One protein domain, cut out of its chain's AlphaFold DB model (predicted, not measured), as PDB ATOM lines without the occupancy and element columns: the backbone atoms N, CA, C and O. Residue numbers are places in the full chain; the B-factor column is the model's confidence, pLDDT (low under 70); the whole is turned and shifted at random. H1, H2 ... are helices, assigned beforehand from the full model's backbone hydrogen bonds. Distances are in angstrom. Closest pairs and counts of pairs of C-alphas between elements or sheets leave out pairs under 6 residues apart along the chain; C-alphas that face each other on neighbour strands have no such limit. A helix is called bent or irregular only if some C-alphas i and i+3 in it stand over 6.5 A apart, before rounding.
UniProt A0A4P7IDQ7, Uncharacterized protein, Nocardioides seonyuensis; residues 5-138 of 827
ATOM      1  N   GLY A   5     -12.991  -8.787 -11.510       80.50
ATOM      2  CA  GLY A   5     -11.843  -9.655 -11.808       80.50
ATOM      3  C   GLY A   5     -10.629  -8.917 -12.385       80.50
ATOM      4  O   GLY A   5      -9.508  -9.160 -11.960       80.50
ATOM      5  N   GLU A   6     -10.843  -7.978 -13.309       86.56
ATOM      6  CA  GLU A   6      -9.754  -7.263 -13.995       86.56
ATOM      7  C   GLU A   6      -8.940  -6.384 -13.034       86.56
ATOM      8  O   GLU A   6      -7.711  -6.438 -13.025       86.56
ATOM      9  N   GLN A   7      -9.628  -5.643 -12.160       88.00
ATOM     10  CA  GLN A   7      -8.989  -4.759 -11.188       88.00
ATOM     11  C   GLN A   7      -8.189  -5.546 -10.132       88.00
ATOM     12  O   GLN A   7      -7.095  -5.125  -9.754       88.00
ATOM     13  N   ASP A   8      -8.685  -6.716  -9.713       89.75
ATOM     14  CA  ASP A   8      -7.988  -7.601  -8.769       89.75
ATOM     15  C   ASP A   8      -6.703  -8.197  -9.381       89.75
ATOM     16  O   ASP A   8      -5.666  -8.278  -8.710       89.75
ATOM     17  N   VAL A   9      -6.737  -8.587 -10.664       89.44
ATOM     18  CA  VAL A   9      -5.563  -9.092 -11.407       89.44
ATOM     19  C   VAL A   9      -4.510  -7.995 -11.551       89.44
ATOM     20  O   VAL A   9      -3.329  -8.222 -11.278       89.44
ATOM     21  N   GLU A  10      -4.932  -6.789 -11.924       91.31
ATOM     22  CA  GLU A  10      -4.057  -5.631 -12.106       91.31
ATOM     23  C   GLU A  10      -3.374  -5.206 -10.791       91.31
ATOM     24  O   GLU A  10      -2.154  -5.011 -10.751       91.31
ATOM     25  N   GLU A  11      -4.132  -5.111  -9.691       91.81
ATOM     26  CA  GLU A  11      -3.597  -4.748  -8.372       91.81
ATOM     27  C   GLU A  11      -2.612  -5.807  -7.858       91.81
ATOM     28  O   GLU A  11      -1.522  -5.474  -7.372       91.81
ATOM     29  N   ARG A  12      -2.941  -7.095  -8.032       90.88
ATOM     30  CA  ARG A  12      -2.061  -8.189  -7.613       90.88
ATOM     31  C   ARG A  12      -0.772  -8.240  -8.427       90.88
ATOM     32  O   ARG A  12       0.296  -8.436  -7.841       90.88
ATOM     33  N   LEU A  13      -0.852  -8.039  -9.741       89.38
ATOM     34  CA  LEU A  13       0.318  -8.009 -10.614       89.38
ATOM     35  C   LEU A  13       1.266  -6.866 -10.240       89.38
ATOM     36  O   LEU A  13       2.465  -7.096 -10.074       89.38
ATOM     37  N   ARG A  14       0.738  -5.650 -10.034       89.62
ATOM     38  CA  ARG A  14       1.548  -4.500  -9.596       89.62
ATOM     39  C   ARG A  14       2.242  -4.760  -8.265       89.62
ATOM     40  O   ARG A  14       3.413  -4.421  -8.120       89.62
ATOM     41  N   ALA A  15       1.552  -5.394  -7.316       90.12
ATOM     42  CA  ALA A  15       2.147  -5.760  -6.033       90.12
ATOM     43  C   ALA A  15       3.309  -6.759  -6.191       90.12
ATOM     44  O   ALA A  15       4.330  -6.623  -5.517       90.12
ATOM     45  N   LEU A  16       3.184  -7.738  -7.095       85.94
ATOM     46  CA  LEU A  16       4.234  -8.728  -7.368       85.94
ATOM     47  C   LEU A  16       5.438  -8.125  -8.107       85.94
ATOM     48  O   LEU A  16       6.577  -8.434  -7.755       85.94
ATOM     49  N   LEU A  17       5.201  -7.234  -9.076       84.88
ATOM     50  CA  LEU A  17       6.266  -6.492  -9.761       84.88
ATOM     51  C   LEU A  17       7.033  -5.598  -8.778       84.88
ATOM     52  O   LEU A  17       8.256  -5.697  -8.693       84.88
ATOM     53  N   ALA A  18       6.318  -4.836  -7.943       85.94
ATOM     54  CA  ALA A  18       6.922  -3.985  -6.918       85.94
ATOM     55  C   ALA A  18       7.731  -4.777  -5.871       85.94
ATOM     56  O   ALA A  18       8.718  -4.269  -5.339       85.94
ATOM     57  N   ALA A  19       7.337  -6.022  -5.583       86.25
ATOM     58  CA  ALA A  19       8.080  -6.914  -4.693       86.25
ATOM     59  C   ALA A  19       9.363  -7.484  -5.328       86.25
ATOM     60  O   ALA A  19      10.220  -8.001  -4.609       86.25
ATOM     61  N   GLY A  20       9.510  -7.415  -6.656       83.25
ATOM     62  CA  GLY A  20      10.666  -7.948  -7.375       83.25
ATOM     63  C   GLY A  20      10.757  -9.481  -7.393       83.25
ATOM     64  O   GLY A  20      11.815 -10.027  -7.713       83.25
ATOM     65  N   ASP A  21       9.682 -10.191  -7.036       80.06
ATOM     66  CA  ASP A  21       9.671 -11.653  -6.904       80.06
ATOM     67  C   ASP A  21       9.163 -12.332  -8.185       80.06
ATOM     68  O   ASP A  21       7.980 -12.648  -8.346       80.06
ATOM     69  N   ALA A  22      10.091 -12.594  -9.107       75.38
ATOM     70  CA  ALA A  22       9.789 -13.283 -10.361       75.38
ATOM     71  C   ALA A  22       9.241 -14.707 -10.156       75.38
ATOM     72  O   ALA A  22       8.485 -15.187 -10.995       75.38
ATOM     73  N   ALA A  23       9.598 -15.398  -9.068       69.94
ATOM     74  CA  ALA A  23       9.128 -16.761  -8.830       69.94
ATOM     75  C   ALA A  23       7.658 -16.767  -8.398       69.94
ATOM     76  O   ALA A  23       6.863 -17.524  -8.957       69.94
ATOM     77  N   ALA A  24       7.290 -15.882  -7.465       75.88
ATOM     78  CA  ALA A  24       5.900 -15.698  -7.059       75.88
ATOM     79  C   ALA A  24       5.023 -15.254  -8.238       75.88
ATOM     80  O   ALA A  24       3.906 -15.750  -8.390       75.88
ATOM     81  N   LEU A  25       5.555 -14.379  -9.098       78.38
ATOM     82  CA  LEU A  25       4.880 -13.951 -10.317       78.38
ATOM     83  C   LEU A  25       4.635 -15.118 -11.285       78.38
ATOM     84  O   LEU A  25       3.502 -15.299 -11.722       78.38
ATOM     85  N   ILE A  26       5.648 -15.948 -11.566       75.56
ATOM     86  CA  ILE A  26       5.499 -17.138 -12.427       75.56
ATOM     87  C   ILE A  26       4.438 -18.096 -11.872       75.56
ATOM     88  O   ILE A  26       3.606 -18.590 -12.632       75.56
ATOM     89  N   THR A  27       4.463 -18.381 -10.565       75.56
ATOM     90  CA  THR A  27       3.486 -19.284  -9.937       75.56
ATOM     91  C   THR A  27       2.073 -18.726 -10.042       75.56
ATOM     92  O   THR A  27       1.189 -19.421 -10.528       75.56
ATOM     93  N   TRP A  28       1.872 -17.462  -9.662       87.44
ATOM     94  CA  TRP A  28       0.552 -16.835  -9.703       87.44
ATOM     95  C   TRP A  28      -0.026 -16.816 -11.117       87.44
ATOM     96  O   TRP A  28      -1.170 -17.204 -11.322       87.44
ATOM     97  N   VAL A  29       0.792 -16.440 -12.100       80.81
ATOM     98  CA  VAL A  29       0.386 -16.353 -13.502       80.81
ATOM     99  C   VAL A  29      -0.037 -17.712 -14.083       80.81
ATOM    100  O   VAL A  29      -0.933 -17.748 -14.928       80.81
ATOM    101  N   ARG A  30       0.557 -18.824 -13.625       79.06
ATOM    102  CA  ARG A  30       0.173 -20.195 -14.027       79.06
ATOM    103  C   ARG A  30      -1.158 -20.657 -13.440       79.06
ATOM    104  O   ARG A  30      -1.797 -21.519 -14.036       79.06
ATOM    105  N   ASP A  31      -1.554 -20.098 -12.301       81.44
ATOM    106  CA  ASP A  31      -2.775 -20.473 -11.584       81.44
ATOM    107  C   ASP A  31      -3.999 -19.641 -12.023       81.44
ATOM    108  O   ASP A  31      -5.115 -19.882 -11.555       81.44
ATOM    109  N   LEU A  32      -3.811 -18.663 -12.919       83.19
ATOM    110  CA  LEU A  32      -4.882 -17.814 -13.441       83.19
ATOM    111  C   LEU A  32      -5.850 -18.588 -14.346       83.19
ATOM    112  O   LEU A  32      -5.480 -19.519 -15.063       83.19
ATOM    113  N   SER A  33      -7.115 -18.161 -14.350       81.88
ATOM    114  CA  SER A  33      -8.072 -18.624 -15.354       81.88
ATOM    115  C   SER A  33      -7.653 -18.133 -16.748       81.88
ATOM    116  O   SER A  33      -6.959 -17.128 -16.872       81.88
ATOM    117  N   ARG A  34      -8.120 -18.782 -17.826       76.69
ATOM    118  CA  ARG A  34      -7.793 -18.353 -19.205       76.69
ATOM    119  C   ARG A  34      -8.163 -16.893 -19.510       76.69
ATOM    120  O   ARG A  34      -7.527 -16.277 -20.354       76.69
ATOM    121  N   ALA A  35      -9.214 -16.361 -18.878       76.00
ATOM    122  CA  ALA A  35      -9.631 -14.973 -19.075       76.00
ATOM    123  C   ALA A  35      -8.678 -13.998 -18.362       76.00
ATOM    124  O   ALA A  35      -8.249 -13.012 -18.956       76.00
ATOM    125  N   ASP A  36      -8.283 -14.327 -17.132       83.44
ATOM    126  CA  ASP A  36      -7.340 -13.528 -16.339       83.44
ATOM    127  C   ASP A  36      -5.906 -13.624 -16.885       83.44
ATOM    128  O   ASP A  36      -5.118 -12.688 -16.772       83.44
ATOM    129  N   GLU A  37      -5.573 -14.747 -17.522       81.81
ATOM    130  CA  GLU A  37      -4.292 -14.992 -18.183       81.81
ATOM    131  C   GLU A  37      -4.029 -13.996 -19.319       81.81
ATOM    132  O   GLU A  37      -2.918 -13.473 -19.408       81.81
ATOM    133  N   ALA A  38      -5.041 -13.682 -20.137       83.38
ATOM    134  CA  ALA A  38      -4.918 -12.695 -21.212       83.38
ATOM    135  C   ALA A  38      -4.687 -11.274 -20.669       83.38
ATOM    136  O   ALA A  38      -3.858 -10.535 -21.200       83.38
ATOM    137  N   ILE A  39      -5.374 -10.915 -19.579       84.62
ATOM    138  CA  ILE A  39      -5.214  -9.619 -18.901       84.62
ATOM    139  C   ILE A  39      -3.805  -9.510 -18.304       84.62
ATOM    140  O   ILE A  39      -3.096  -8.532 -18.539       84.62
ATOM    141  N   ALA A  40      -3.361 -10.541 -17.578       83.31
ATOM    142  CA  ALA A  40      -2.024 -10.576 -16.995       83.31
ATOM    143  C   ALA A  40      -0.922 -10.527 -18.065       83.31
ATOM    144  O   ALA A  40       0.091  -9.865 -17.855       83.31
ATOM    145  N   GLN A  41      -1.117 -11.190 -19.210       85.44
ATOM    146  CA  GLN A  41      -0.175 -11.153 -20.329       85.44
ATOM    147  C   GLN A  41      -0.016  -9.732 -20.885       85.44
ATOM    148  O   GLN A  41       1.110  -9.246 -20.972       85.44
ATOM    149  N   ALA A  42      -1.127  -9.046 -21.174       87.44
ATOM    150  CA  ALA A  42      -1.099  -7.679 -21.696       87.44
ATOM    151  C   ALA A  42      -0.375  -6.711 -20.742       87.44
ATOM    152  O   ALA A  42       0.452  -5.906 -21.168       87.44
ATOM    153  N   LEU A  43      -0.622  -6.834 -19.434       84.56
ATOM    154  CA  LEU A  43       0.030  -6.000 -18.424       84.56
ATOM    155  C   LEU A  43       1.528  -6.321 -18.251       84.56
ATOM    156  O   LEU A  43       2.325  -5.429 -17.962       84.56
ATOM    157  N   LEU A  44       1.939  -7.583 -18.414       87.69
ATOM    158  CA  LEU A  44       3.354  -7.974 -18.377       87.69
ATOM    159  C   LEU A  44       4.122  -7.472 -19.604       87.69
ATOM    160  O   LEU A  44       5.268  -7.035 -19.473       87.69
ATOM    161  N   GLU A  45       3.497  -7.510 -20.778       88.75
ATOM    162  CA  GLU A  45       4.035  -6.920 -22.006       88.75
ATOM    163  C   GLU A  45       4.151  -5.395 -21.880       88.75
ATOM    164  O   GLU A  45       5.189  -4.827 -22.226       88.75
ATOM    165  N   GLU A  46       3.151  -4.736 -21.284       87.94
ATOM    166  CA  GLU A  46       3.206  -3.306 -20.964       87.94
ATOM    167  C   GLU A  46       4.341  -2.984 -19.978       87.94
ATOM    168  O   GLU A  46       5.105  -2.037 -20.203       87.94
ATOM    169  N   ALA A  47       4.510  -3.788 -18.923       87.62
ATOM    170  CA  ALA A  47       5.602  -3.640 -17.961       87.62
ATOM    171  C   ALA A  47       6.980  -3.830 -18.617       87.62
ATOM    172  O   ALA A  47       7.934  -3.131 -18.269       87.62
ATOM    173  N   LEU A  48       7.095  -4.732 -19.592       91.62
ATOM    174  CA  LEU A  48       8.332  -4.933 -20.340       91.62
ATOM    175  C   LEU A  48       8.626  -3.771 -21.298       91.62
ATOM    176  O   LEU A  48       9.770  -3.319 -21.379       91.62
ATOM    177  N   ALA A  49       7.607  -3.274 -22.001       89.38
ATOM    178  CA  ALA A  49       7.749  -2.188 -22.964       89.38
ATOM    179  C   ALA A  49       8.010  -0.838 -22.276       89.38
ATOM    180  O   ALA A  49       8.907  -0.092 -22.675       89.38
ATOM    181  N   SER A  50       7.270  -0.533 -21.206       87.19
ATOM    182  CA  SER A  50       7.193   0.811 -20.613       87.19
ATOM    183  C   SER A  50       7.573   0.896 -19.129       87.19
ATOM    184  O   SER A  50       7.867   1.989 -18.647       87.19
ATOM    185  N   GLY A  51       7.644  -0.231 -18.416       86.44
ATOM    186  CA  GLY A  51       7.958  -0.268 -16.983       86.44
ATOM    187  C   GLY A  51       9.407   0.099 -16.650       86.44
ATOM    188  O   GLY A  51      10.254   0.292 -17.530       86.44
ATOM    189  N   GLY A  52       9.712   0.203 -15.353       86.56
ATOM    190  CA  GLY A  52      11.081   0.410 -14.884       86.56
ATOM    191  C   GLY A  52      11.971  -0.807 -15.162       86.56
ATOM    192  O   GLY A  52      11.489  -1.917 -15.373       86.56
ATOM    193  N   THR A  53      13.295  -0.632 -15.127       85.00
ATOM    194  CA  THR A  53      14.251  -1.725 -15.397       85.00
ATOM    195  C   THR A  53      14.047  -2.942 -14.483       85.00
ATOM    196  O   THR A  53      14.265  -4.075 -14.912       85.00
ATOM    197  N   ALA A  54      13.635  -2.719 -13.228       81.88
ATOM    198  CA  ALA A  54      13.341  -3.785 -12.271       81.88
ATOM    199  C   ALA A  54      12.103  -4.596 -12.686       81.88
ATOM    200  O   ALA A  54      12.191  -5.819 -12.788       81.88
ATOM    201  N   ASP A  55      11.000  -3.921 -13.017       86.12
ATOM    202  CA  ASP A  55       9.750  -4.561 -13.443       86.12
ATOM    203  C   ASP A  55       9.952  -5.355 -14.737       86.12
ATOM    204  O   ASP A  55       9.586  -6.526 -14.821       86.12
ATOM    205  N   ALA A  56      10.642  -4.760 -15.714       88.44
ATOM    206  CA  ALA A  56      10.974  -5.407 -16.980       88.44
ATOM    207  C   ALA A  56      11.817  -6.681 -16.776       88.44
ATOM    208  O   ALA A  56      11.572  -7.711 -17.408       88.44
ATOM    209  N   ALA A  57      12.795  -6.653 -15.861       84.25
ATOM    210  CA  ALA A  57      13.631  -7.817 -15.560       84.25
ATOM    211  C   ALA A  57      12.849  -8.963 -14.887       84.25
ATOM    212  O   ALA A  57      13.196 -10.135 -15.088       84.25
ATOM    213  N   VAL A  58      11.818  -8.623 -14.108       84.06
ATOM    214  CA  VAL A  58      10.923  -9.557 -13.409       84.06
ATOM    215  C   VAL A  58       9.858 -10.130 -14.349       84.06
ATOM    216  O   VAL A  58       9.562 -11.318 -14.248       84.06
ATOM    217  N   ALA A  59       9.339  -9.331 -15.287       88.19
ATOM    218  CA  ALA A  59       8.325  -9.738 -16.265       88.19
ATOM    219  C   ALA A  59       8.894 -10.622 -17.390       88.19
ATOM    220  O   ALA A  59       8.273 -11.608 -17.786       88.19
ATOM    221  N   LEU A  60      10.113 -10.330 -17.858       92.00
ATOM    222  CA  LEU A  60      10.758 -11.014 -18.985       92.00
ATOM    223  C   LEU A  60      10.742 -12.561 -18.949       92.00
ATOM    224  O   LEU A  60      10.476 -13.156 -19.990       92.00
ATOM    225  N   PRO A  61      11.044 -13.254 -17.830       86.19
ATOM    226  CA  PRO A  61      10.985 -14.714 -17.784       86.19
ATOM    227  C   PRO A  61       9.568 -15.247 -18.020       86.19
ATOM    228  O   PRO A  61       9.421 -16.274 -18.666       86.19
ATOM    229  N   VAL A  62       8.545 -14.556 -17.509       85.25
ATOM    230  CA  VAL A  62       7.139 -14.976 -17.608       85.25
ATOM    231  C   VAL A  62       6.637 -14.814 -19.038       85.25
ATOM    232  O   VAL A  62       6.054 -15.742 -19.589       85.25
ATOM    233  N   VAL A  63       6.905 -13.652 -19.645       91.12
ATOM    234  CA  VAL A  63       6.506 -13.360 -21.031       91.12
ATOM    235  C   VAL A  63       7.218 -14.306 -21.998       91.12
ATOM    236  O   VAL A  63       6.598 -14.833 -22.916       91.12
ATOM    237  N   LEU A  64       8.503 -14.594 -21.757       90.00
ATOM    238  CA  LEU A  64       9.263 -15.529 -22.583       90.00
ATOM    239  C   LEU A  64       8.771 -16.978 -22.451       90.00
ATOM    240  O   LEU A  64       8.691 -17.662 -23.462       90.00
ATOM    241  N   ASP A  65       8.423 -17.443 -21.245       84.69
ATOM    242  CA  ASP A  65       7.857 -18.789 -21.029       84.69
ATOM    243  C   ASP A  65       6.491 -18.972 -21.726       84.69
ATOM    244  O   ASP A  65       6.040 -20.105 -21.905       84.69
ATOM    245  N   ARG A  66       5.827 -17.868 -22.095       84.94
ATOM    246  CA  ARG A  66       4.516 -17.847 -22.751       84.94
ATOM    247  C   ARG A  66       4.532 -17.579 -24.242       84.94
ATOM    248  O   ARG A  66       3.515 -17.834 -24.875       84.94
ATOM    249  N   ALA A  67       5.633 -17.092 -24.804       88.44
ATOM    250  CA  ALA A  67       5.750 -17.016 -26.250       88.44
ATOM    251  C   ALA A  67       5.679 -18.450 -26.800       88.44
ATOM    252  O   ALA A  67       6.519 -19.293 -26.489       88.44
ATOM    253  N   THR A  68       4.630 -18.740 -27.562       83.19
ATOM    254  CA  THR A  68       4.366 -20.064 -28.149       83.19
ATOM    255  C   THR A  68       4.572 -20.089 -29.654       83.19
ATOM    256  O   THR A  68       4.560 -21.162 -30.255       83.19
ATOM    257  N   SER A  69       4.754 -18.916 -30.259       85.88
ATOM    258  CA  SER A  69       4.955 -18.755 -31.693       85.88
ATOM    259  C   SER A  69       6.199 -17.934 -32.019       85.88
ATOM    260  O   SER A  69       6.704 -17.135 -31.222       85.88
ATOM    261  N   LYS A  70       6.661 -18.107 -33.258       88.50
ATOM    262  CA  LYS A  70       7.712 -17.301 -33.876       88.50
ATOM    263  C   LYS A  70       7.393 -15.806 -33.842       88.50
ATOM    264  O   LYS A  70       8.291 -14.998 -33.610       88.50
ATOM    265  N   GLU A  71       6.145 -15.446 -34.124       92.00
ATOM    266  CA  GLU A  71       5.682 -14.063 -34.200       92.00
ATOM    267  C   GLU A  71       5.737 -13.393 -32.821       92.00
ATOM    268  O   GLU A  71       6.365 -12.344 -32.685       92.00
ATOM    269  N   GLU A  72       5.208 -14.052 -31.784       90.25
ATOM    270  CA  GLU A  72       5.262 -13.568 -30.395       90.25
ATOM    271  C   GLU A  72       6.708 -13.398 -29.908       90.25
ATOM    272  O   GLU A  72       7.055 -12.398 -29.275       90.25
ATOM    273  N   LEU A  73       7.595 -14.345 -30.238       93.19
ATOM    274  CA  LEU A  73       9.002 -14.255 -29.855       93.19
ATOM    275  C   LEU A  73       9.733 -13.107 -30.578       93.19
ATOM    276  O   LEU A  73      10.610 -12.463 -29.991       93.19
ATOM    277  N   ALA A  74       9.382 -12.836 -31.836       93.56
ATOM    278  CA  ALA A  74       9.931 -11.724 -32.608       93.56
ATOM    279  C   ALA A  74       9.457 -10.364 -32.068       93.56
ATOM    280  O   ALA A  74      10.265  -9.439 -31.945       93.56
ATOM    281  N   GLU A  75       8.179 -10.248 -31.705       93.25
ATOM    282  CA  GLU A  75       7.616  -9.054 -31.061       93.25
ATOM    283  C   GLU A  75       8.273  -8.798 -29.702       93.25
ATOM    284  O   GLU A  75       8.712  -7.679 -29.419       93.25
ATOM    285  N   LEU A  76       8.459  -9.855 -28.907       94.75
ATOM    286  CA  LEU A  76       9.170  -9.788 -27.636       94.75
ATOM    287  C   LEU A  76      10.626  -9.331 -27.812       94.75
ATOM    288  O   LEU A  76      11.108  -8.473 -27.067       94.75
ATOM    289  N   ALA A  77      11.331  -9.872 -28.810       95.69
ATOM    290  CA  ALA A  77      12.694  -9.458 -29.129       95.69
ATOM    291  C   ALA A  77      12.762  -7.978 -29.534       95.69
ATOM    292  O   ALA A  77      13.670  -7.275 -29.091       95.69
ATOM    293  N   ALA A  78      11.794  -7.492 -30.320       95.38
ATOM    294  CA  ALA A  78      11.699  -6.087 -30.709       95.38
ATOM    295  C   ALA A  78      11.470  -5.178 -29.494       95.38
ATOM    296  O   ALA A  78      12.196  -4.197 -29.324       95.38
ATOM    297  N   ALA A  79      10.532  -5.544 -28.614       94.44
ATOM    298  CA  ALA A  79      10.253  -4.800 -27.388       94.44
ATOM    299  C   ALA A  79      11.495  -4.711 -26.488       94.44
ATOM    300  O   ALA A  79      11.837  -3.632 -26.013       94.44
ATOM    301  N   VAL A  80      12.223  -5.819 -26.305       95.94
ATOM    302  CA  VAL A  80      13.471  -5.854 -25.519       95.94
ATOM    303  C   VAL A  80      14.602  -5.065 -26.188       95.94
ATOM    304  O   VAL A  80      15.429  -4.471 -25.490       95.94
ATOM    305  N   ALA A  81      14.665  -5.060 -27.519       94.62
ATOM    306  CA  ALA A  81      15.678  -4.328 -28.271       94.62
ATOM    307  C   ALA A  81      15.515  -2.804 -28.148       94.62
ATOM    308  O   ALA A  81      16.516  -2.106 -28.006       94.62
ATOM    309  N   ASP A  82      14.272  -2.309 -28.141       94.00
ATOM    310  CA  ASP A  82      13.955  -0.874 -28.055       94.00
ATOM    311  C   ASP A  82      14.209  -0.275 -26.666       94.00
ATOM    312  O   ASP A  82      14.290   0.946 -26.497       94.00
ATOM    313  N   ARG A  83      14.367  -1.125 -25.650       93.50
ATOM    314  CA  ARG A  83      14.740  -0.694 -24.304       93.50
ATOM    315  C   ARG A  83      16.161  -0.128 -24.304       93.50
ATOM    316  O   ARG A  83      17.031  -0.680 -24.964       93.50
ATOM    317  N   PRO A  84      16.489   0.921 -23.535       91.12
ATOM    318  CA  PRO A  84      17.874   1.389 -23.411       91.12
ATOM    319  C   PRO A  84      18.761   0.442 -22.577       91.12
ATOM    320  O   PRO A  84      19.985   0.426 -22.741       91.12
ATOM    321  N   GLU A  85      18.182  -0.393 -21.710       93.75
ATOM    322  CA  GLU A  85      18.936  -1.142 -20.701       93.75
ATOM    323  C   GLU A  85      19.657  -2.391 -21.227       93.75
ATOM    324  O   GLU A  85      19.080  -3.460 -21.448       93.75
ATOM    325  N   LYS A  86      20.989  -2.299 -21.290       90.06
ATOM    326  CA  LYS A  86      21.884  -3.399 -21.686       90.06
ATOM    327  C   LYS A  86      21.718  -4.673 -20.845       90.06
ATOM    328  O   LYS A  86      21.914  -5.781 -21.345       90.06
ATOM    329  N   SER A  87      21.388  -4.543 -19.559       88.19
ATOM    330  CA  SER A  87      21.172  -5.681 -18.654       88.19
ATOM    331  C   SER A  87      19.966  -6.530 -19.061       88.19
ATOM    332  O   SER A  87      20.051  -7.758 -18.997       88.19
ATOM    333  N   LEU A  88      18.886  -5.904 -19.533       92.19
ATOM    334  CA  LEU A  88      17.668  -6.589 -19.959       92.19
ATOM    335  C   LEU A  88      17.906  -7.384 -21.247       92.19
ATOM    336  O   LEU A  88      17.598  -8.576 -21.295       92.19
ATOM    337  N   ARG A  89      18.569  -6.780 -22.245       95.06
ATOM    338  CA  ARG A  89      18.943  -7.481 -23.488       95.06
ATOM    339  C   ARG A  89      19.866  -8.672 -23.224       95.06
ATOM    340  O   ARG A  89      19.666  -9.750 -23.778       95.06
ATOM    341  N   ARG A  90      20.829  -8.533 -22.299       90.81
ATOM    342  CA  ARG A  90      21.669  -9.655 -21.829       90.81
ATOM    343  C   ARG A  90      20.853 -10.756 -21.150       90.81
ATOM    344  O   ARG A  90      21.128 -11.937 -21.371       90.81
ATOM    345  N   ALA A  91      19.877 -10.390 -20.320       88.19
ATOM    346  CA  ALA A  91      19.006 -11.348 -19.645       88.19
ATOM    347  C   ALA A  91      18.122 -12.118 -20.639       88.19
ATOM    348  O   ALA A  91      17.986 -13.334 -20.500       88.19
ATOM    349  N   PHE A  92      17.587 -11.437 -21.658       94.06
ATOM    350  CA  PHE A  92      16.819 -12.044 -22.748       94.06
ATOM    351  C   PHE A  92      17.675 -13.022 -23.550       94.06
ATOM    352  O   PHE A  92      17.360 -14.211 -23.607       94.06
ATOM    353  N   LEU A  93      18.838 -12.568 -24.036       93.25
ATOM    354  CA  LEU A  93      19.802 -13.416 -24.740       93.25
ATOM    355  C   LEU A  93      20.132 -14.676 -23.949       93.25
ATOM    356  O   LEU A  93      20.084 -15.770 -24.498       93.25
ATOM    357  N   LYS A  94      20.429 -14.556 -22.651       87.88
ATOM    358  CA  LYS A  94      20.769 -15.706 -21.801       87.88
ATOM    359  C   LYS A  94      19.670 -16.776 -21.771       87.88
ATOM    360  O   LYS A  94      20.010 -17.950 -21.649       87.88
ATOM    361  N   ARG A  95      18.396 -16.389 -21.889       87.94
ATOM    362  CA  ARG A  95      17.242 -17.299 -21.809       87.94
ATOM    363  C   ARG A  95      16.832 -17.933 -23.141       87.94
ATOM    364  O   ARG A  95      16.194 -18.977 -23.111       87.94
ATOM    365  N   LEU A  96      17.241 -17.377 -24.281       88.69
ATOM    366  CA  LEU A  96      17.045 -17.995 -25.598       88.69
ATOM    367  C   LEU A  96      17.895 -19.277 -25.730       88.69
ATOM    368  O   LEU A  96      19.102 -19.196 -25.984       88.69
ATOM    369  N   VAL A  97      17.300 -20.452 -25.502       76.62
ATOM    370  CA  VAL A  97      17.964 -21.772 -25.541       76.62
ATOM    371  C   VAL A  97      17.219 -22.700 -26.519       76.62
ATOM    372  O   VAL A  97      15.989 -22.714 -26.469       76.62
ATOM    373  N   PRO A  98      17.913 -23.479 -27.378       67.56
ATOM    374  CA  PRO A  98      17.275 -24.387 -28.341       67.56
ATOM    375  C   PRO A  98      16.502 -25.553 -27.709       67.56
ATOM    376  O   PRO A  98      16.805 -26.013 -26.599       67.56
ATOM    377  N   TYR A  99      15.540 -26.087 -28.465       44.56
ATOM    378  CA  TYR A  99      14.865 -27.354 -28.171       44.56
ATOM    379  C   TYR A  99      15.881 -28.506 -28.036       44.56
ATOM    380  O   TYR A  99      16.712 -28.720 -28.917       44.56
ATOM    381  N   GLY A 100      15.809 -29.263 -26.935       40.81
ATOM    382  CA  GLY A 100      16.738 -30.366 -26.614       40.81
ATOM    383  C   GLY A 100      17.618 -30.116 -25.383       40.81
ATOM    384  O   GLY A 100      17.853 -31.045 -24.610       40.81
ATOM    385  N   ASP A 101      17.966 -28.854 -25.109       48.09
ATOM    386  CA  ASP A 101      18.703 -28.431 -23.903       48.09
ATOM    387  C   ASP A 101      17.778 -27.974 -22.757       48.09
ATOM    388  O   ASP A 101      18.210 -27.397 -21.756       48.09
ATOM    389  N   GLY A 102      16.480 -28.262 -22.885       50.72
ATOM    390  CA  GLY A 102      15.431 -27.790 -21.982       50.72
ATOM    391  C   GLY A 102      14.830 -26.433 -22.363       50.72
ATOM    392  O   GLY A 102      14.203 -25.822 -21.502       50.72
ATOM    393  N   GLY A 103      15.038 -25.963 -23.601       58.28
ATOM    394  CA  GLY A 103      14.384 -24.779 -24.172       58.28
ATOM    395  C   GLY A 103      13.011 -25.065 -24.800       58.28
ATOM    396  O   GLY A 103      12.659 -26.224 -25.019       58.28
ATOM    397  N   TYR A 104      12.261 -23.991 -25.075       65.81
ATOM    398  CA  TYR A 104      10.872 -24.012 -25.563       65.81
ATOM    399  C   TYR A 104      10.726 -23.763 -27.075       65.81
ATOM    400  O   TYR A 104       9.670 -24.055 -27.622       65.81
ATOM    401  N   PHE A 105      11.778 -23.277 -27.744       78.50
ATOM    402  CA  PHE A 105      11.720 -22.775 -29.123       78.50
ATOM    403  C   PHE A 105      12.530 -23.632 -30.093       78.50
ATOM    404  O   PHE A 105      13.599 -24.157 -29.739       78.50
ATOM    405  N   ASP A 106      12.047 -23.752 -31.326       84.62
ATOM    406  CA  ASP A 106      12.817 -24.355 -32.407       84.62
ATOM    407  C   ASP A 106      13.967 -23.437 -32.873       84.62
ATOM    408  O   ASP A 106      14.082 -22.268 -32.497       84.62
ATOM    409  N   HIS A 107      14.883 -23.985 -33.676       83.75
ATOM    410  CA  HIS A 107      16.067 -23.243 -34.120       83.75
ATOM    411  C   HIS A 107      15.705 -22.032 -34.998       83.75
ATOM    412  O   HIS A 107      16.360 -20.998 -34.904       83.75
ATOM    413  N   ASN A 108      14.650 -22.115 -35.814       85.75
ATOM    414  CA  ASN A 108      14.241 -21.029 -36.707       85.75
ATOM    415  C   ASN A 108      13.577 -19.878 -35.941       85.75
ATOM    416  O   ASN A 108      13.791 -18.715 -36.284       85.75
ATOM    417  N   GLU A 109      12.791 -20.188 -34.912       88.69
ATOM    418  CA  GLU A 109      12.182 -19.206 -34.008       88.69
ATOM    419  C   GLU A 109      13.256 -18.392 -33.286       88.69
ATOM    420  O   GLU A 109      13.222 -17.159 -33.284       88.69
ATOM    421  N   LEU A 110      14.274 -19.080 -32.758       91.00
ATOM    422  CA  LEU A 110      15.415 -18.430 -32.121       91.00
ATOM    423  C   LEU A 110      16.173 -17.522 -33.087       91.00
ATOM    424  O   LEU A 110      16.524 -16.404 -32.714       91.00
ATOM    425  N   LEU A 111      16.418 -17.980 -34.317       92.12
ATOM    426  CA  LEU A 111      17.109 -17.176 -35.323       92.12
ATOM    427  C   LEU A 111      16.363 -15.880 -35.633       92.12
ATOM    428  O   LEU A 111      16.987 -14.827 -35.682       92.12
ATOM    429  N   VAL A 112      15.038 -15.933 -35.743       93.81
ATOM    430  CA  VAL A 112      14.214 -14.746 -36.013       93.81
ATOM    431  C   VAL A 112      14.301 -13.746 -34.861       93.81
ATOM    432  O   VAL A 112      14.519 -12.559 -35.093       93.81
ATOM    433  N   ALA A 113      14.197 -14.217 -33.618       95.25
ATOM    434  CA  ALA A 113      14.331 -13.365 -32.439       95.25
ATOM    435  C   ALA A 113      15.723 -12.713 -32.350       95.25
ATOM    436  O   ALA A 113      15.855 -11.531 -32.028       95.25
ATOM    437  N   LEU A 114      16.770 -13.481 -32.663       95.56
ATOM    438  CA  LEU A 114      18.149 -13.002 -32.677       95.56
ATOM    439  C   LEU A 114      18.402 -12.007 -33.816       95.56
ATOM    440  O   LEU A 114      19.119 -11.034 -33.600       95.56
ATOM    441  N   ASP A 115      17.799 -12.208 -34.988       95.12
ATOM    442  CA  ASP A 115      17.893 -11.287 -36.125       95.12
ATOM    443  C   ASP A 115      17.209  -9.946 -35.815       95.12
ATOM    444  O   ASP A 115      17.770  -8.886 -36.099       95.12
ATOM    445  N   VAL A 116      16.037  -9.972 -35.166       96.25
ATOM    446  CA  VAL A 116      15.342  -8.757 -34.703       96.25
ATOM    447  C   VAL A 116      16.193  -7.988 -33.692       96.25
ATOM    448  O   VAL A 116      16.322  -6.767 -33.797       96.25
ATOM    449  N   LEU A 117      16.806  -8.697 -32.740       95.69
ATOM    450  CA  LEU A 117      17.675  -8.087 -31.737       95.69
ATOM    451  C   LEU A 117      18.958  -7.517 -32.367       95.69
ATOM    452  O   LEU A 117      19.355  -6.404 -32.033       95.69
ATOM    453  N   ALA A 118      19.578  -8.241 -33.307       94.56
ATOM    454  CA  ALA A 118      20.777  -7.798 -34.025       94.56
ATOM    455  C   ALA A 118      20.524  -6.533 -34.854       94.56
ATOM    456  O   ALA A 118      21.348  -5.624 -34.845       94.56
ATOM    457  N   ALA A 119      19.376  -6.449 -35.537       94.69
ATOM    458  CA  ALA A 119      19.034  -5.318 -36.400       94.69
ATOM    459  C   ALA A 119      18.892  -3.981 -35.648       94.69
ATOM    460  O   ALA A 119      18.932  -2.920 -36.270       94.69
ATOM    461  N   ARG A 120      18.695  -4.030 -34.326       94.00
ATOM    462  CA  ARG A 120      18.447  -2.861 -33.471       94.00
ATOM    463  C   ARG A 120      19.553  -2.609 -32.444       94.00
ATOM    464  O   ARG A 120      19.552  -1.567 -31.795       94.00
ATOM    465  N   GLU A 121      20.497  -3.534 -32.286       94.56
ATOM    466  CA  GLU A 121      21.583  -3.405 -31.317       94.56
ATOM    467  C   GLU A 121      22.765  -2.616 -31.893       94.56
ATOM    468  O   GLU A 121      23.200  -2.827 -33.024       94.56
ATOM    469  N   THR A 122      23.311  -1.713 -31.082       90.00
ATOM    470  CA  THR A 122      24.457  -0.862 -31.437       90.00
ATOM    471  C   THR A 122      25.695  -1.160 -30.590       90.00
ATOM    472  O   THR A 122      26.798  -0.767 -30.963       90.00
ATOM    473  N   ASP A 123      25.552  -1.879 -29.470       86.88
ATOM    474  CA  ASP A 123      26.659  -2.298 -28.615       86.88
ATOM    475  C   ASP A 123      27.454  -3.459 -29.246       86.88
ATOM    476  O   ASP A 123      26.930  -4.574 -29.358       86.88
ATOM    477  N   PRO A 124      28.750  -3.272 -29.565       73.38
ATOM    478  CA  PRO A 124      29.554  -4.310 -30.213       73.38
ATOM    479  C   PRO A 124      29.673  -5.595 -29.384       73.38
ATOM    480  O   PRO A 124      29.675  -6.698 -29.926       73.38
ATOM    481  N   GLY A 125      29.749  -5.478 -28.053       73.19
ATOM    482  CA  GLY A 125      29.869  -6.638 -27.169       73.19
ATOM    483  C   GLY A 125      28.600  -7.493 -27.134       73.19
ATOM    484  O   GLY A 125      28.675  -8.720 -27.002       73.19
ATOM    485  N   LEU A 126      27.428  -6.863 -27.258       81.25
ATOM    486  CA  LEU A 126      26.172  -7.589 -27.350       81.25
ATOM    487  C   LEU A 126      25.945  -8.176 -28.743       81.25
ATOM    488  O   LEU A 126      25.521  -9.325 -28.811       81.25
ATOM    489  N   LEU A 127      26.325  -7.475 -29.815       86.44
ATOM    490  CA  LEU A 127      26.311  -8.022 -31.180       86.44
ATOM    491  C   LEU A 127      27.121  -9.322 -31.284       86.44
ATOM    492  O   LEU A 127      26.594 -10.328 -31.749       86.44
ATOM    493  N   VAL A 128      28.330  -9.368 -30.711       77.19
ATOM    494  CA  VAL A 128      29.131 -10.609 -30.630       77.19
ATOM    495  C   VAL A 128      28.386 -11.724 -29.883       77.19
ATOM    496  O   VAL A 128      28.432 -12.892 -30.273       77.19
ATOM    497  N   SER A 129      27.674 -11.379 -28.808       81.56
ATOM    498  CA  SER A 129      26.886 -12.350 -28.035       81.56
ATOM    499  C   SER A 129      25.666 -12.864 -28.814       81.56
ATOM    500  O   SER A 129      25.315 -14.041 -28.687       81.56
ATOM    501  N   ILE A 130      25.030 -11.998 -29.609       91.25
ATOM    502  CA  ILE A 130      23.910 -12.332 -30.497       91.25
ATOM    503  C   ILE A 130      24.397 -13.261 -31.609       91.25
ATOM    504  O   ILE A 130      23.839 -14.343 -31.776       91.25
ATOM    505  N   ASP A 131      25.486 -12.911 -32.295       84.81
ATOM    506  CA  ASP A 131      26.052 -13.722 -33.378       84.81
ATOM    507  C   ASP A 131      26.529 -15.094 -32.895       84.81
ATOM    508  O   ASP A 131      26.281 -16.104 -33.558       84.81
ATOM    509  N   ARG A 132      27.110 -15.176 -31.689       81.44
ATOM    510  CA  ARG A 132      27.414 -16.465 -31.045       81.44
ATOM    511  C   ARG A 132      26.162 -17.334 -30.925       81.44
ATOM    512  O   ARG A 132      26.200 -18.517 -31.261       81.44
ATOM    513  N   LYS A 133      25.049 -16.765 -30.447       87.69
ATOM    514  CA  LYS A 133      23.784 -17.503 -30.312       87.69
ATOM    515  C   LYS A 133      23.158 -17.852 -31.654       87.69
ATOM    516  O   LYS A 133      22.591 -18.934 -31.763       87.69
ATOM    517  N   ARG A 134      23.313 -17.005 -32.676       90.81
ATOM    518  CA  ARG A 134      22.893 -17.315 -34.050       90.81
ATOM    519  C   ARG A 134      23.652 -18.531 -34.571       90.81
ATOM    520  O   ARG A 134      23.019 -19.465 -35.049       90.81
ATOM    521  N   GLY A 135      24.971 -18.581 -34.375       82.88
ATOM    522  CA  GLY A 135      25.787 -19.750 -34.721       82.88
ATOM    523  C   GLY A 135      25.349 -21.025 -33.992       82.88
ATOM    524  O   GLY A 135      25.196 -22.068 -34.622       82.88
ATOM    525  N   MET A 136      25.055 -20.939 -32.687       79.88
ATOM    526  CA  MET A 136      24.504 -22.071 -31.920       79.88
ATOM    527  C   MET A 136      23.128 -22.523 -32.429       79.88
ATOM    528  O   MET A 136      22.829 -23.711 -32.395       79.88
ATOM    529  N   ALA A 137      22.301 -21.591 -32.908       83.19
ATOM    530  CA  ALA A 137      21.004 -21.877 -33.516       83.19
ATOM    531  C   ALA A 137      21.109 -22.310 -34.997       83.19
ATOM    532  O   ALA A 137      20.089 -22.491 -35.655       83.19
ATOM    533  N   GLY A 138      22.323 -22.509 -35.525       85.44
ATOM    534  CA  GLY A 138      22.556 -23.004 -36.882       85.44
ATOM    535  C   GLY A 138      22.582 -21.929 -37.970       85.44
ATOM    536  O   GLY A 138      22.546 -22.278 -39.152       85.44
TER     537      GLY A 138
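This is residues 5 to 138 of the 827 residues of an uncharacterized protein of Nocardioides seonyuensis (UniProt A0A4P7IDQ7). Six helices, H3 to H8, form an up-and-down bundle in two layers, with H3, H5 and H7 in one and H4, H6 and H8 in the other. The hairpin of H1 and H2 covers one end of this slab, with H1 steeply tilted to both H3 and H4 and H2 steeply tilted to H4, and H8 lies at the other end. The printed part has 134 residues with eight named helices, H1 to H8 in chain order, and no named strand, and its class is all helix. It is compact, with a radius of gyration of the C-alphas of 14.9 A, and only just elongated, spanning 44 by 30 by 21 A.

Begin with the longest helix, H3, residues 34 to 50: find C-alpha 34 at (-7.793, -18.353, -19.205) and follow it 24.4 A to C-alpha 50. Before it come H1, residues 5 to 19, which starts at C-alpha 5 (-11.843, -9.655, -11.808) and is 21.3 A long, and H2, residues 22 to 30. After it look for H4, residues 53 to 66, 20.2 A; H5, residues 70 to 82; H6, residues 86 to 95; H7, residues 107 to 120, 20.5 A; and H8, residues 124 to 136, ending at C-alpha 136 (24.504, -22.071, -31.920). H4 is only just irregular: its C-alphas 58 and 61 are 6.8 A apart.

Start at H3 and the hub, H4, a hairpin at a steep tilt of 41 degrees; their closest C-alphas, of Leu 48 and Ala 56, are 4.3 A apart. H1 touches H3 at a steep tilt of 43 degrees, closest at the C-alphas of Val 9 and Ala 40, 6.8 A. H2 touches H4 with the C-alphas of Ala 22 and Val 58 closest, 4.9 A. H4 also touches H6 at 22 degrees, a shallow tilt, the same way, with the C-alphas of Ala 57 and Leu 88 closest, 6.1 A. H3 and H5 touch only at their ends, closest at the C-alphas of Ala 49 and Ala 79, 5.7 A. H5 touches H7 with 25 pairs of C-alphas within 8 A, closest Ala 74 and Ala 113, 4.7 A. H7 and H8 form a hairpin at 15 degrees, a shallow tilt, with the C-alphas of Leu 111 and Arg 134 closest, 5.9 A. H1 and H8 are apart. In H1, H2, H5, H6 and H8 every O i to N i+4 pair is within hydrogen-bond range, against 11 of 13 in H3, 8 of 10 in H4 and 9 of 10 in H7.

The two C-alphas farthest apart are those of Gly 5 and Pro 124, 45.6 A. The printed part has no cut. The link from H6 to H7, 11 residues, is long. Confidence is low, under 70, at residue 23 and residues 98 to 104, while the mean pLDDT of the printed part is 85.3.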